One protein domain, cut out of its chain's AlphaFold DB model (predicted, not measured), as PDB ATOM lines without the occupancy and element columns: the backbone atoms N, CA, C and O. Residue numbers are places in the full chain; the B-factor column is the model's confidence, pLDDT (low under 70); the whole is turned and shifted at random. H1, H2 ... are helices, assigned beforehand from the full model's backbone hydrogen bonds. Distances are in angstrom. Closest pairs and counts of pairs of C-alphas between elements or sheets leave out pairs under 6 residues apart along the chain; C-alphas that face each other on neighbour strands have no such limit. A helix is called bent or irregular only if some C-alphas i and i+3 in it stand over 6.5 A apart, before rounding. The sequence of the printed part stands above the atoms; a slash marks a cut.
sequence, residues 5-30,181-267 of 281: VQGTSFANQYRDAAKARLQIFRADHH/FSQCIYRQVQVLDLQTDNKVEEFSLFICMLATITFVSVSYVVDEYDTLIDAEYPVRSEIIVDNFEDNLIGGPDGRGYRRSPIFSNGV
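AT A GLANCE: This is residues 5 to 30 and 181 to 267 of the 281 residues of the protein "MULE domain-containing protein" of Thelohanellus kitauei (UniProt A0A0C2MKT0). Helices H2 to H5 make an up-and-down bundle, each running against the one before, with few contacts to H5; kinked H1 crosses it on the H3 side, and residues 250 to 267 trail beyond H5. You see 113 residues with five named helices, H1 to H5 in chain order: all helix, compact, radius of gyration of the C-alphas 13.7 A, spans 39 by 29 by 28 A.

HOW THE PARTS SIT: Start at H1, residues 9 to 26, about perpendicular at 75 degrees to the hub H3, residues 201 to 215; they touch, closest at C-alphas 18 and 208, 5.3 A. H2, residues 181 to 191, makes a hairpin with H3, closest at C-alphas 182 and 211, 6.4 A. H4, residues 221 to 230, makes another with H3 at 17 degrees, closest at C-alphas 213 and 221, 6.5 A. H5, residues 235 to 249, only just touches H3, with 3 pairs of C-alphas within 8 A, closest 203 and 237, 7.8 A. Every O i to N i+4 pair is within hydrogen-bond range in H2 and H4, 10 of 14 in H1, 9 of 11 in H3 and H5.

IN THESE COORDINATES: Find C-alpha 9 at (13.804, 40.516, 29.004), where H1 begins its 25.4 A; H3 runs 21.5 A, and H5, 19.5 A, ends at C-alpha 249, (20.470, 30.831, 44.333). H1 and H5 are irregular: C-alphas 13 and 16 are 7.5 A apart, 236 and 239 7.4 A.

THE WHOLE: Residues 31 to 180 are not printed; C-alphas 30 and 181 stand 12.5 A apart across the cut. Of the links printed whole, none is long. Look for pLDDT under 70 at residues 5 to 7, 16 to 30, 254 to 256 and 260 to 267.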
ATOM      1  N   VAL A   5       8.197  32.465  29.070       65.88
ATOM      2  CA  VAL A   5       9.667  32.530  29.196       65.88
ATOM      3  C   VAL A   5      10.297  33.138  27.947       65.88
ATOM      4  O   VAL A   5      11.171  33.983  28.066       65.88
ATOM      5  N   GLN A   6       9.834  32.790  26.742       65.50
ATOM      6  CA  GLN A   6      10.379  33.367  25.510       65.50
ATOM      7  C   GLN A   6      10.081  34.872  25.370       65.50
ATOM      8  O   GLN A   6      10.712  35.555  24.570       65.50
ATOM      9  N   GLY A   7       9.135  35.418  26.124       68.75
ATOM     10  CA  GLY A   7       8.823  36.844  26.134       68.75
ATOM     11  C   GLY A   7       9.640  37.671  27.129       68.75
ATOM     12  O   GLY A   7       9.559  38.897  27.067       68.75
ATOM     13  N   THR A   8      10.405  37.059  28.043       73.75
ATOM     14  CA  THR A   8      11.088  37.803  29.115       73.75
ATOM     15  C   THR A   8      12.271  38.619  28.595       73.75
ATOM     16  O   THR A   8      12.914  38.265  27.601       73.75
ATOM     17  N   SER A   9      12.591  39.728  29.275       74.50
ATOM     18  CA  SER A   9      13.804  40.516  29.004       74.50
ATOM     19  C   SER A   9      15.056  39.644  29.093       74.50
ATOM     20  O   SER A   9      15.893  39.697  28.191       74.50
ATOM     21  N   PHE A  10      15.120  38.778  30.109       74.56
ATOM     22  CA  PHE A  10      16.176  37.787  30.288       74.56
ATOM     23  C   PHE A  10      16.328  36.885  29.062       74.56
ATOM     24  O   PHE A  10      17.393  36.823  28.444       74.56
ATOM     25  N   ALA A  11      15.248  36.211  28.656       72.00
ATOM     26  CA  ALA A  11      15.300  35.301  27.525       72.00
ATOM     27  C   ALA A  11      15.672  36.043  26.244       72.00
ATOM     28  O   ALA A  11      16.448  35.522  25.456       72.00
ATOM     29  N   ASN A  12      15.194  37.265  26.025       75.56
ATOM     30  CA  ASN A  12      15.577  38.040  24.846       75.56
ATOM     31  C   ASN A  12      17.068  38.407  24.838       75.56
ATOM     32  O   ASN A  12      17.699  38.352  23.785       75.56
ATOM     33  N   GLN A  13      17.649  38.718  25.997       74.94
ATOM     34  CA  GLN A  13      19.067  39.053  26.118       74.94
ATOM     35  C   GLN A  13      19.984  37.829  25.975       74.94
ATOM     36  O   GLN A  13      21.042  37.919  25.348       74.94
ATOM     37  N   TYR A  14      19.600  36.685  26.548       71.94
ATOM     38  CA  TYR A  14      20.475  35.514  26.656       71.94
ATOM     39  C   TYR A  14      20.110  34.359  25.715       71.94
ATOM     40  O   TYR A  14      20.858  33.384  25.641       71.94
ATOM     41  N   ARG A  15      19.024  34.453  24.934       72.31
ATOM     42  CA  ARG A  15      18.595  33.394  23.999       72.31
ATOM     43  C   ARG A  15      19.665  33.025  22.993       72.31
ATOM     44  O   ARG A  15      19.895  31.837  22.795       72.31
ATOM     45  N   ASP A  16      20.329  33.991  22.371       68.50
ATOM     46  CA  ASP A  16      21.364  33.684  21.378       68.50
ATOM     47  C   ASP A  16      22.573  33.017  22.038       68.50
ATOM     48  O   ASP A  16      23.125  32.046  21.518       68.50
ATOM     49  N   ALA A  17      22.926  33.467  23.246       65.44
ATOM     50  CA  ALA A  17      23.971  32.855  24.054       65.44
ATOM     51  C   ALA A  17      23.620  31.414  24.464       65.44
ATOM     52  O   ALA A  17      24.502  30.551  24.414       65.44
ATOM     53  N   ALA A  18      22.365  31.152  24.836       66.81
ATOM     54  CA  ALA A  18      21.835  29.830  25.156       66.81
ATOM     55  C   ALA A  18      21.814  28.931  23.911       66.81
ATOM     56  O   ALA A  18      22.334  27.816  23.943       66.81
ATOM     57  N   LYS A  19      21.309  29.438  22.780       67.88
ATOM     58  CA  LYS A  19      21.228  28.704  21.511       67.88
ATOM     59  C   LYS A  19      22.598  28.328  20.961       67.88
ATOM     60  O   LYS A  19      22.799  27.179  20.574       67.88
ATOM     61  N   ALA A  20      23.562  29.246  20.995       62.41
ATOM     62  CA  ALA A  20      24.940  28.967  20.593       62.41
ATOM     63  C   ALA A  20      25.602  27.887  21.468       62.41
ATOM     64  O   ALA A  20      26.505  27.183  21.019       62.41
ATOM     65  N   ARG A  21      25.147  27.734  22.718       58.84
ATOM     66  CA  ARG A  21      25.700  26.788  23.694       58.84
ATOM     67  C   ARG A  21      24.921  25.475  23.781       58.84
ATOM     68  O   ARG A  21      25.484  24.517  24.299       58.84
ATOM     69  N   LEU A  22      23.717  25.364  23.207       58.97
ATOM     70  CA  LEU A  22      22.950  24.105  23.111       58.97
ATOM     71  C   LEU A  22      23.785  22.946  22.543       58.97
ATOM     72  O   LEU A  22      23.642  21.805  22.978       58.97
ATOM     73  N   GLN A  23      24.683  23.230  21.593       53.31
ATOM     74  CA  GLN A  23      25.583  22.219  21.030       53.31
ATOM     75  C   GLN A  23      26.642  21.744  22.038       53.31
ATOM     76  O   GLN A  23      26.976  20.564  22.060       53.31
ATOM     77  N   ILE A  24      27.112  22.637  22.917       51.28
ATOM     78  CA  ILE A  24      28.049  22.327  24.010       51.28
ATOM     79  C   ILE A  24      27.339  21.531  25.119       51.28
ATOM     80  O   ILE A  24      27.934  20.626  25.693       51.28
ATOM     81  N   PHE A  25      26.060  21.824  25.382       50.78
ATOM     82  CA  PHE A  25      25.223  21.103  26.355       50.78
ATOM     83  C   PHE A  25      24.954  19.644  25.981       50.78
ATOM     84  O   PHE A  25      24.787  18.808  26.862       50.78
ATOM     85  N   ARG A  26      24.861  19.340  24.682       48.91
ATOM     86  CA  ARG A  26      24.468  18.013  24.176       48.91
ATOM     87  C   ARG A  26      25.641  17.086  23.885       48.91
ATOM     88  O   ARG A  26      25.422  15.904  23.636       48.91
ATOM     89  N   ALA A  27      26.858  17.612  23.864       44.69
ATOM     90  CA  ALA A  27      28.027  16.827  23.535       44.69
ATOM     91  C   ALA A  27      28.760  16.371  24.801       44.69
ATOM     92  O   ALA A  27      29.081  17.187  25.665       44.69
ATOM     93  N   ASP A  28      29.137  15.090  24.840       39.34
ATOM     94  CA  ASP A  28      30.200  14.533  25.697       39.34
ATOM     95  C   ASP A  28      31.584  15.061  25.263       39.34
ATOM     96  O   ASP A  28      32.587  14.345  25.197       39.34
ATOM     97  N   HIS A  29      31.670  16.340  24.903       40.31
ATOM     98  CA  HIS A  29      32.935  16.988  24.630       40.31
ATOM     99  C   HIS A  29      33.585  17.290  25.959       40.31
ATOM    100  O   HIS A  29      33.628  18.442  26.372       40.31
ATOM    101  N   HIS A  30      34.135  16.242  26.587       40.31
ATOM    102  CA  HIS A  30      35.244  16.353  27.520       40.31
ATOM    103  C   HIS A  30      36.045  17.596  27.149       40.31
ATOM    104  O   HIS A  30      36.360  17.772  25.972       40.31
ATOM    105  N   PHE A 181      29.879  23.138  34.769       79.62
ATOM    106  CA  PHE A 181      28.569  23.553  35.262       79.62
ATOM    107  C   PHE A 181      27.414  23.033  34.395       79.62
ATOM    108  O   PHE A 181      26.489  22.386  34.883       79.62
ATOM    109  N   SER A 182      27.506  23.264  33.086       80.81
ATOM    110  CA  SER A 182      26.521  22.829  32.094       80.81
ATOM    111  C   SER A 182      26.359  21.309  32.099       80.81
ATOM    112  O   SER A 182      25.242  20.796  32.067       80.81
ATOM    113  N   GLN A 183      27.474  20.585  32.215       79.75
ATOM    114  CA  GLN A 183      27.484  19.130  32.344       79.75
ATOM    115  C   GLN A 183      26.830  18.656  33.646       79.75
ATOM    116  O   GLN A 183      26.135  17.644  33.635       79.75
ATOM    117  N   CYS A 184      26.993  19.370  34.762       83.31
ATOM    118  CA  CYS A 184      26.286  19.045  36.003       83.31
ATOM    119  C   CYS A 184      24.763  19.149  35.841       83.31
ATOM    120  O   CYS A 184      24.057  18.250  36.288       83.31
ATOM    121  N   ILE A 185      24.260  20.181  35.157       86.75
ATOM    122  CA  ILE A 185      22.825  20.308  34.849       86.75
ATOM    123  C   ILE A 185      22.379  19.182  33.906       86.75
ATOM    124  O   ILE A 185      21.376  18.517  34.155       86.75
ATOM    125  N   TYR A 186      23.150  18.898  32.851       87.62
ATOM    126  CA  TYR A 186      22.805  17.840  31.899       87.62
ATOM    127  C   TYR A 186      22.810  16.437  32.527       87.62
ATOM    128  O   TYR A 186      21.959  15.611  32.205       87.62
ATOM    129  N   ARG A 187      23.692  16.164  33.494       85.56
ATOM    130  CA  ARG A 187      23.651  14.914  34.269       85.56
ATOM    131  C   ARG A 187      22.342  14.747  35.036       85.56
ATOM    132  O   ARG A 187      21.877  13.621  35.161       85.56
ATOM    133  N   GLN A 188      21.715  15.830  35.500       89.88
ATOM    134  CA  GLN A 188      20.382  15.739  36.106       89.88
ATOM    135  C   GLN A 188      19.335  15.328  35.070       89.88
ATOM    136  O   GLN A 188      18.549  14.426  35.334       89.88
ATOM    137  N   VAL A 189      19.384  15.898  33.860       90.94
ATOM    138  CA  VAL A 189      18.533  15.462  32.733       90.94
ATOM    139  C   VAL A 189      18.710  13.963  32.462       90.94
ATOM    140  O   VAL A 189      17.735  13.273  32.178       90.94
ATOM    141  N   GLN A 190      19.937  13.444  32.568       88.88
ATOM    142  CA  GLN A 190      20.216  12.019  32.383       88.88
ATOM    143  C   GLN A 190      19.681  11.148  33.527       88.88
ATOM    144  O   GLN A 190      19.065  10.126  33.261       88.88
ATOM    145  N   VAL A 191      19.918  11.538  34.783       90.81
ATOM    146  CA  VAL A 191      19.504  10.773  35.976       90.81
ATOM    147  C   VAL A 191      17.982  10.752  36.146       90.81
ATOM    148  O   VAL A 191      17.444   9.785  36.674       90.81
ATOM    149  N   LEU A 192      17.293  11.802  35.699       92.56
ATOM    150  CA  LEU A 192      15.836  11.930  35.776       92.56
ATOM    151  C   LEU A 192      15.104  11.346  34.552       92.56
ATOM    152  O   LEU A 192      13.893  11.522  34.432       92.56
ATOM    153  N   ASP A 193      15.824  10.690  33.634       95.12
ATOM    154  CA  ASP A 193      15.287  10.145  32.380       95.12
ATOM    155  C   ASP A 193      14.533  11.185  31.518       95.12
ATOM    156  O   ASP A 193      13.500  10.908  30.901       95.12
ATOM    157  N   LEU A 194      15.060  12.416  31.464       93.75
ATOM    158  CA  LEU A 194      14.493  13.561  30.730       93.75
ATOM    159  C   LEU A 194      15.169  13.788  29.367       93.75
ATOM    160  O   LEU A 194      15.032  14.848  28.753       93.75
ATOM    161  N   GLN A 195      15.932  12.822  28.854       92.75
ATOM    162  CA  GLN A 195      16.665  12.974  27.591       92.75
ATOM    163  C   GLN A 195      15.717  13.065  26.386       92.75
ATOM    164  O   GLN A 195      16.066  13.684  25.380       92.75
ATOM    165  N   THR A 196      14.535  12.443  26.458       92.81
ATOM    166  CA  THR A 196      13.485  12.565  25.436       92.81
ATOM    167  C   THR A 196      12.842  13.947  25.474       92.81
ATOM    168  O   THR A 196      12.715  14.567  24.418       92.81
ATOM    169  N   ASP A 197      12.537  14.468  26.663       92.75
ATOM    170  CA  ASP A 197      12.059  15.839  26.862       92.75
ATOM    171  C   ASP A 197      13.085  16.849  26.336       92.75
ATOM    172  O   ASP A 197      12.741  17.747  25.577       92.75
ATOM    173  N   ASN A 198      14.377  16.627  26.593       89.62
ATOM    174  CA  ASN A 198      15.467  17.484  26.119       89.62
ATOM    175  C   ASN A 198      15.701  17.466  24.590       89.62
ATOM    176  O   ASN A 198      16.538  18.218  24.075       89.62
ATOM    177  N   LYS A 199      14.975  16.634  23.832       88.38
ATOM    178  CA  LYS A 199      14.905  16.741  22.362       88.38
ATOM    179  C   LYS A 199      13.871  17.768  21.903       88.38
ATOM    180  O   LYS A 199      13.977  18.251  20.779       88.38
ATOM    181  N   VAL A 200      12.903  18.105  22.754       90.19
ATOM    182  CA  VAL A 200      11.924  19.163  22.507       90.19
ATOM    183  C   VAL A 200      12.622  20.512  22.677       90.19
ATOM    184  O   VAL A 200      13.286  20.755  23.686       90.19
ATOM    185  N   GLU A 201      12.491  21.386  21.672       86.19
ATOM    186  CA  GLU A 201      13.168  22.691  21.652       86.19
ATOM    187  C   GLU A 201      12.862  23.489  22.919       86.19
ATOM    188  O   GLU A 201      13.786  23.969  23.567       86.19
ATOM    189  N   GLU A 202      11.590  23.526  23.307       86.62
ATOM    190  CA  GLU A 202      11.077  24.190  24.503       86.62
ATOM    191  C   GLU A 202      11.843  23.804  25.778       86.62
ATOM    192  O   GLU A 202      12.438  24.655  26.440       86.62
ATOM    193  N   PHE A 203      11.904  22.504  26.074       91.12
ATOM    194  CA  PHE A 203      12.591  21.983  27.252       91.12
ATOM    195  C   PHE A 203      14.090  22.267  27.197       91.12
ATOM    196  O   PHE A 203      14.674  22.770  28.155       91.12
ATOM    197  N   SER A 204      14.724  21.990  26.056       88.75
ATOM    198  CA  SER A 204      16.167  22.192  25.917       88.75
ATOM    199  C   SER A 204      16.576  23.662  26.013       88.75
ATOM    200  O   SER A 204      17.612  23.977  26.597       88.75
ATOM    201  N   LEU A 205      15.748  24.572  25.491       86.94
ATOM    202  CA  LEU A 205      15.972  26.005  25.599       86.94
ATOM    203  C   LEU A 205      15.861  26.446  27.058       86.94
ATOM    204  O   LEU A 205      16.728  27.189  27.506       86.94
ATOM    205  N   PHE A 206      14.857  25.964  27.801       90.88
ATOM    206  CA  PHE A 206      14.718  26.252  29.230       90.88
ATOM    207  C   PHE A 206      15.945  25.809  30.033       90.88
ATOM    208  O   PHE A 206      16.531  26.624  30.740       90.88
ATOM    209  N   ILE A 207      16.404  24.566  29.855       90.75
ATOM    210  CA  ILE A 207      17.607  24.055  30.532       90.75
ATOM    211  C   ILE A 207      18.845  24.904  30.209       90.75
ATOM    212  O   ILE A 207      19.648  25.206  31.095       90.75
ATOM    213  N   CYS A 208      19.001  25.340  28.956       85.44
ATOM    214  CA  CYS A 208      20.093  26.240  28.599       85.44
ATOM    215  C   CYS A 208      19.936  27.634  29.212       85.44
ATOM    216  O   CYS A 208      20.928  28.183  29.682       85.44
ATOM    217  N   MET A 209      18.727  28.200  29.236       85.94
ATOM    218  CA  MET A 209      18.467  29.499  29.866       85.94
ATOM    219  C   MET A 209      18.761  29.459  31.367       85.94
ATOM    220  O   MET A 209      19.464  30.337  31.867       85.94
ATOM    221  N   LEU A 210      18.335  28.393  32.047       88.25
ATOM    222  CA  LEU A 210      18.645  28.144  33.451       88.25
ATOM    223  C   LEU A 210      20.159  28.169  33.686       88.25
ATOM    224  O   LEU A 210      20.652  28.838  34.589       88.25
ATOM    225  N   ALA A 211      20.935  27.533  32.808       83.88
ATOM    226  CA  ALA A 211      22.382  27.575  32.930       83.88
ATOM    227  C   ALA A 211      23.001  28.954  32.635       83.88
ATOM    228  O   ALA A 211      24.016  29.311  33.238       83.88
ATOM    229  N   THR A 212      22.418  29.743  31.725       81.25
ATOM    230  CA  THR A 212      22.921  31.089  31.385       81.25
ATOM    231  C   THR A 212      22.768  32.117  32.501       81.25
ATOM    232  O   THR A 212      23.417  33.157  32.423       81.25
ATOM    233  N   ILE A 213      22.011  31.819  33.563       80.69
ATOM    234  CA  ILE A 213      21.920  32.667  34.767       80.69
ATOM    235  C   ILE A 213      23.304  32.971  35.350       80.69
ATOM    236  O   ILE A 213      23.546  34.051  35.876       80.69
ATOM    237  N   THR A 214      24.263  32.067  35.157       73.62
ATOM    238  CA  THR A 214      25.671  32.267  35.523       73.62
ATOM    239  C   THR A 214      26.361  33.467  34.868       73.62
ATOM    240  O   THR A 214      27.409  33.893  35.349       73.62
ATOM    241  N   PHE A 215      25.811  34.010  33.779       75.88
ATOM    242  CA  PHE A 215      26.331  35.206  33.113       75.88
ATOM    243  C   PHE A 215      25.719  36.507  33.634       75.88
ATOM    244  O   PHE A 215      26.178  37.585  33.249       75.88
ATOM    245  N   VAL A 216      24.705  36.421  34.495       72.38
ATOM    246  CA  VAL A 216      24.112  37.579  35.159       72.38
ATOM    247  C   VAL A 216      25.063  38.066  36.247       72.38
ATOM    248  O   VAL A 216      25.730  37.278  36.918       72.38
ATOM    249  N   SER A 217      25.140  39.384  36.428       74.00
ATOM    250  CA  SER A 217      25.886  39.948  37.552       74.00
ATOM    251  C   SER A 217      25.296  39.467  38.877       74.00
ATOM    252  O   SER A 217      24.079  39.382  39.028       74.00
ATOM    253  N   VAL A 218      26.156  39.223  39.865       73.00
ATOM    254  CA  VAL A 218      25.775  38.740  41.201       73.00
ATOM    255  C   VAL A 218      24.669  39.593  41.841       73.00
ATOM    256  O   VAL A 218      23.837  39.061  42.566       73.00
ATOM    257  N   SER A 219      24.613  40.897  41.551       75.62
ATOM    258  CA  SER A 219      23.582  41.798  42.087       75.62
ATOM    259  C   SER A 219      22.178  41.576  41.521       75.62
ATOM    260  O   SER A 219      21.222  41.994  42.158       75.62
ATOM    261  N   TYR A 220      22.056  40.959  40.344       79.25
ATOM    262  CA  TYR A 220      20.784  40.751  39.637       79.25
ATOM    263  C   TYR A 220      20.433  39.268  39.471       79.25
ATOM    264  O   TYR A 220      19.390  38.939  38.921       79.25
ATOM    265  N   VAL A 221      21.299  38.355  39.925       82.25
ATOM    266  CA  VAL A 221      21.150  36.912  39.675       82.25
ATOM    267  C   VAL A 221      19.841  36.348  40.231       82.25
ATOM    268  O   VAL A 221      19.237  35.495  39.593       82.25
ATOM    269  N   VAL A 222      19.393  36.848  41.386       85.00
ATOM    270  CA  VAL A 222      18.136  36.433  42.019       85.00
ATOM    271  C   VAL A 222      16.939  36.939  41.217       85.00
ATOM    272  O   VAL A 222      16.082  36.143  40.862       85.00
ATOM    273  N   ASP A 223      16.922  38.226  40.871       85.12
ATOM    274  CA  ASP A 223      15.808  38.843  40.141       85.12
ATOM    275  C   ASP A 223      15.624  38.220  38.745       85.12
ATOM    276  O   ASP A 223      14.502  37.959  38.306       85.12
ATOM    277  N   GLU A 224      16.728  37.950  38.042       83.94
ATOM    278  CA  GLU A 224      16.702  37.313  36.720       83.94
ATOM    279  C   GLU A 224      16.353  35.820  36.804       83.94
ATOM    280  O   GLU A 224      15.669  35.302  35.919       83.94
ATOM    281  N   TYR A 225      16.782  35.129  37.870       87.88
ATOM    282  CA  TYR A 225      16.326  33.769  38.159       87.88
ATOM    283  C   TYR A 225      14.813  33.764  38.371       87.88
ATOM    284  O   TYR A 225      14.121  33.097  37.612       87.88
ATOM    285  N   ASP A 226      14.290  34.570  39.296       88.94
ATOM    286  CA  ASP A 226      12.855  34.635  39.606       88.94
ATOM    287  C   ASP A 226      12.028  34.983  38.362       88.94
ATOM    288  O   ASP A 226      11.056  34.298  38.046       88.94
ATOM    289  N   THR A 227      12.496  35.939  37.552       89.44
ATOM    290  CA  THR A 227      11.886  36.267  36.253       89.44
ATOM    291  C   THR A 227      11.826  35.063  35.306       89.44
ATOM    292  O   THR A 227      10.851  34.904  34.568       89.44
ATOM    293  N   LEU A 228      12.863  34.218  35.281       88.50
ATOM    294  CA  LEU A 228      12.881  33.004  34.466       88.50
ATOM    295  C   LEU A 228      11.881  31.961  34.985       88.50
ATOM    296  O   LEU A 228      11.216  31.322  34.169       88.50
ATOM    297  N   ILE A 229      11.782  31.777  36.304       90.50
ATOM    298  CA  ILE A 229      10.969  30.705  36.898       90.50
ATOM    299  C   ILE A 229       9.479  31.084  36.900       90.50
ATOM    300  O   ILE A 229       8.623  30.241  36.636       90.50
ATOM    301  N   ASP A 230       9.163  32.368  37.080       88.81
ATOM    302  CA  ASP A 230       7.794  32.896  37.047       88.81
ATOM    303  C   ASP A 230       7.171  32.877  35.643       88.81
ATOM    304  O   ASP A 230       5.949  32.945  35.482       88.81
ATOM    305  N   ALA A 231       7.987  32.773  34.594       83.19
ATOM    306  CA  ALA A 231       7.532  32.896  33.215       83.19
ATOM    307  C   ALA A 231       6.924  31.606  32.619       83.19
ATOM    308  O   ALA A 231       6.818  31.497  31.397       83.19
ATOM    309  N   GLU A 232       6.456  30.685  33.471       82.56
ATOM    310  CA  GLU A 232       6.005  29.317  33.157       82.56
ATOM    311  C   GLU A 232       7.118  28.478  32.507       82.56
ATOM    312  O   GLU A 232       7.570  28.780  31.409       82.56
ATOM    313  N   TYR A 233       7.546  27.389  33.148       89.94
ATOM    314  CA  TYR A 233       8.567  26.470  32.627       89.94
ATOM    315  C   TYR A 233       8.037  25.031  32.501       89.94
ATOM    316  O   TYR A 233       6.973  24.722  33.044       89.94
ATOM    317  N   PRO A 234       8.721  24.122  31.773       92.50
ATOM    318  CA  PRO A 234       8.234  22.760  31.603       92.50
ATOM    319  C   PRO A 234       8.141  22.055  32.959       92.50
ATOM    320  O   PRO A 234       9.152  21.849  33.618       92.50
ATOM    321  N   VAL A 235       6.946  21.620  33.361       91.81
ATOM    322  CA  VAL A 235       6.706  21.011  34.689       91.81
ATOM    323  C   VAL A 235       7.683  19.870  34.994       91.81
ATOM    324  O   VAL A 235       8.163  19.717  36.110       91.81
ATOM    325  N   ARG A 236       8.071  19.088  33.980       93.31
ATOM    326  CA  ARG A 236       9.017  17.976  34.155       93.31
ATOM    327  C   ARG A 236      10.441  18.401  34.536       93.31
ATOM    328  O   ARG A 236      11.206  17.541  34.960       93.31
ATOM    329  N   SER A 237      10.814  19.677  34.396       93.19
ATOM    330  CA  SER A 237      12.110  20.198  34.854       93.19
ATOM    331  C   SER A 237      12.090  20.759  36.280       93.19
ATOM    332  O   SER A 237      13.135  21.219  36.723       93.19
ATOM    333  N   GLU A 238      10.967  20.706  37.005       94.25
ATOM    334  CA  GLU A 238      10.826  21.228  38.382       94.25
ATOM    335  C   GLU A 238      11.932  20.724  39.319       94.25
ATOM    336  O   GLU A 238      12.639  21.522  39.919       94.25
ATOM    337  N   ILE A 239      12.232  19.422  39.304       91.06
ATOM    338  CA  ILE A 239      13.308  18.843  40.131       91.06
ATOM    339  C   ILE A 239      14.690  19.454  39.808       91.06
ATOM    340  O   ILE A 239      15.537  19.589  40.691       91.06
ATOM    341  N   ILE A 240      14.939  19.821  38.545       91.69
ATOM    342  CA  ILE A 240      16.190  20.484  38.137       91.69
ATOM    343  C   ILE A 240      16.207  21.931  38.641       91.69
ATOM    344  O   ILE A 240      17.259  22.412  39.064       91.69
ATOM    345  N   VAL A 241      15.060  22.614  38.601       91.88
ATOM    346  CA  VAL A 241      14.893  23.984  39.106       91.88
ATOM    347  C   VAL A 241      15.117  24.030  40.614       91.88
ATOM    348  O   VAL A 241      15.917  24.850  41.054       91.88
ATOM    349  N   ASP A 242      14.517  23.112  41.372       89.06
ATOM    350  CA  ASP A 242      14.688  23.000  42.825       89.06
ATOM    351  C   ASP A 242      16.156  22.760  43.192       89.06
ATOM    352  O   ASP A 242      16.736  23.445  44.036       89.06
ATOM    353  N   ASN A 243      16.806  21.821  42.495       85.44
ATOM    354  CA  ASN A 243      18.225  21.535  42.691       85.44
ATOM    355  C   ASN A 243      19.087  22.768  42.374       85.44
ATOM    356  O   ASN A 243      20.012  23.096  43.119       85.44
ATOM    357  N   PHE A 244      18.785  23.472  41.284       86.94
ATOM    358  CA  PHE A 244      19.479  24.705  40.933       86.94
ATOM    359  C   PHE A 244      19.296  25.775  42.017       86.94
ATOM    360  O   PHE A 244      20.278  26.398  42.427       86.94
ATOM    361  N   GLU A 245      18.068  25.960  42.508       85.94
ATOM    362  CA  GLU A 245      17.753  26.937  43.547       85.94
ATOM    363  C   GLU A 245      18.534  26.644  44.826       85.94
ATOM    364  O   GLU A 245      19.271  27.501  45.308       85.94
ATOM    365  N   ASP A 246      18.449  25.416  45.335       79.25
ATOM    366  CA  ASP A 246      19.084  25.006  46.587       79.25
ATOM    367  C   ASP A 246      20.608  25.173  46.566       79.25
ATOM    368  O   ASP A 246      21.221  25.540  47.574       79.25
ATOM    369  N   ASN A 247      21.239  24.905  45.421       75.06
ATOM    370  CA  ASN A 247      22.694  24.880  45.324       75.06
ATOM    371  C   ASN A 247      23.313  26.240  44.962       75.06
ATOM    372  O   ASN A 247      24.449  26.502  45.374       75.06
ATOM    373  N   LEU A 248      22.611  27.085  44.196       76.88
ATOM    374  CA  LEU A 248      23.212  28.252  43.531       76.88
ATOM    375  C   LEU A 248      22.538  29.583  43.850       76.88
ATOM    376  O   LEU A 248      23.229  30.598  43.886       76.88
ATOM    377  N   ILE A 249      21.224  29.595  44.071       83.06
ATOM    378  CA  ILE A 249      20.470  30.831  44.333       83.06
ATOM    379  C   ILE A 249      20.193  30.997  45.827       83.06
ATOM    380  O   ILE A 249      20.327  32.090  46.372       83.06
ATOM    381  N   GLY A 250      19.855  29.897  46.494       77.19
ATOM    382  CA  GLY A 250      19.318  29.878  47.839       77.19
ATOM    383  C   GLY A 250      17.798  29.995  47.835       77.19
ATOM    384  O   GLY A 250      17.249  31.074  47.597       77.19
ATOM    385  N   GLY A 251      17.110  28.894  48.140       74.56
ATOM    386  CA  GLY A 251      15.651  28.906  48.270       74.56
ATOM    387  C   GLY A 251      15.174  29.703  49.494       74.56
ATOM    388  O   GLY A 251      15.947  29.881  50.451       74.56
ATOM    389  N   PRO A 252      13.917  30.172  49.498       72.31
ATOM    390  CA  PRO A 252      13.342  30.926  50.607       72.31
ATOM    391  C   PRO A 252      13.325  30.103  51.904       72.31
ATOM    392  O   PRO A 252      13.074  28.898  51.919       72.31
ATOM    393  N   ASP A 253      13.617  30.759  53.019       75.56
ATOM    394  CA  ASP A 253      13.473  30.235  54.364       75.56
ATOM    395  C   ASP A 253      12.036  30.448  54.865       75.56
ATOM    396  O   ASP A 253      11.236  31.175  54.276       75.56
ATOM    397  N   GLY A 254      11.693  29.832  55.999       65.69
ATOM    398  CA  GLY A 254      10.353  29.951  56.590       65.69
ATOM    399  C   GLY A 254       9.959  31.370  57.038       65.69
ATOM    400  O   GLY A 254       8.877  31.545  57.589       65.69
ATOM    401  N   ARG A 255      10.831  32.370  56.858       69.31
ATOM    402  CA  ARG A 255      10.623  33.786  57.188       69.31
ATOM    403  C   ARG A 255      10.628  34.677  55.936       69.31
ATOM    404  O   ARG A 255      10.491  35.890  56.081       69.31
ATOM    405  N   GLY A 256      10.772  34.096  54.741       65.25
ATOM    406  CA  GLY A 256      10.807  34.807  53.462       65.25
ATOM    407  C   GLY A 256      12.181  35.353  53.058       65.25
ATOM    408  O   GLY A 256      12.262  36.078  52.071       65.25
ATOM    409  N   TYR A 257      13.260  35.025  53.778       71.75
ATOM    410  CA  TYR A 257      14.635  35.352  53.374       71.75
ATOM    411  C   TYR A 257      15.250  34.198  52.585       71.75
ATOM    412  O   TYR A 257      14.989  33.045  52.888       71.75
ATOM    413  N   ARG A 258      16.121  34.458  51.607       72.12
ATOM    414  CA  ARG A 258      16.826  33.373  50.900       72.12
ATOM    415  C   ARG A 258      17.924  32.753  51.768       72.12
ATOM    416  O   ARG A 258      18.679  33.464  52.434       72.12
ATOM    417  N   ARG A 259      18.026  31.420  51.752       77.50
ATOM    418  CA  ARG A 259      19.135  30.677  52.373       77.50
ATOM    419  C   ARG A 259      20.449  30.996  51.657       77.50
ATOM    420  O   ARG A 259      20.454  31.309  50.474       77.50
ATOM    421  N   SER A 260      21.580  30.875  52.349       68.00
ATOM    422  CA  SER A 260      22.883  31.000  51.687       68.00
ATOM    423  C   SER A 260      23.108  29.822  50.726       68.00
ATOM    424  O   SER A 260      23.000  28.676  51.176       68.00
ATOM    425  N   PRO A 261      23.458  30.063  49.448       68.75
ATOM    426  CA  PRO A 261      23.783  28.990  48.515       68.75
ATOM    427  C   PRO A 261      25.086  28.283  48.912       68.75
ATOM    428  O   PRO A 261      25.932  28.840  49.621       68.75
ATOM    429  N   ILE A 262      25.270  27.049  48.430       65.00
ATOM    430  CA  ILE A 262      26.468  26.238  48.719       65.00
ATOM    431  C   ILE A 262      27.733  26.919  48.181       65.00
ATOM    432  O   ILE A 262      28.790  26.874  48.819       65.00
ATOM    433  N   PHE A 263      27.609  27.576  47.030       60.97
ATOM    434  CA  PHE A 263      28.628  28.444  46.460       60.97
ATOM    435  C   PHE A 263      28.203  29.892  46.701       60.97
ATOM    436  O   PHE A 263      27.402  30.443  45.954       60.97
ATOM    437  N   SER A 264      28.693  30.496  47.785       51.75
ATOM    438  CA  SER A 264      28.395  31.894  48.100       51.75
ATOM    439  C   SER A 264      28.926  32.850  47.021       51.75
ATOM    440  O   SER A 264      29.846  32.517  46.271       51.75
ATOM    441  N   ASN A 265      28.351  34.056  46.988       49.00
ATOM    442  CA  ASN A 265      28.457  35.143  45.994       49.00
ATOM    443  C   ASN A 265      29.869  35.633  45.564       49.00
ATOM    444  O   ASN A 265      29.982  36.674  44.924       49.00
ATOM    445  N   GLY A 266      30.954  34.929  45.902       48.75
ATOM    446  CA  GLY A 266      32.328  35.239  45.491       48.75
ATOM    447  C   GLY A 266      32.895  34.365  44.362       48.75
ATOM    448  O   GLY A 266      33.987  34.659  43.876       48.75
ATOM    449  N   VAL A 267      32.200  33.297  43.949       53.44
ATOM    450  CA  VAL A 267      32.621  32.441  42.822       53.44
ATOM    451  C   VAL A 267      31.751  32.749  41.607       53.44
ATOM    452  O   VAL A 267      30.624  32.278  41.498       53.44
TER     453      VAL A 267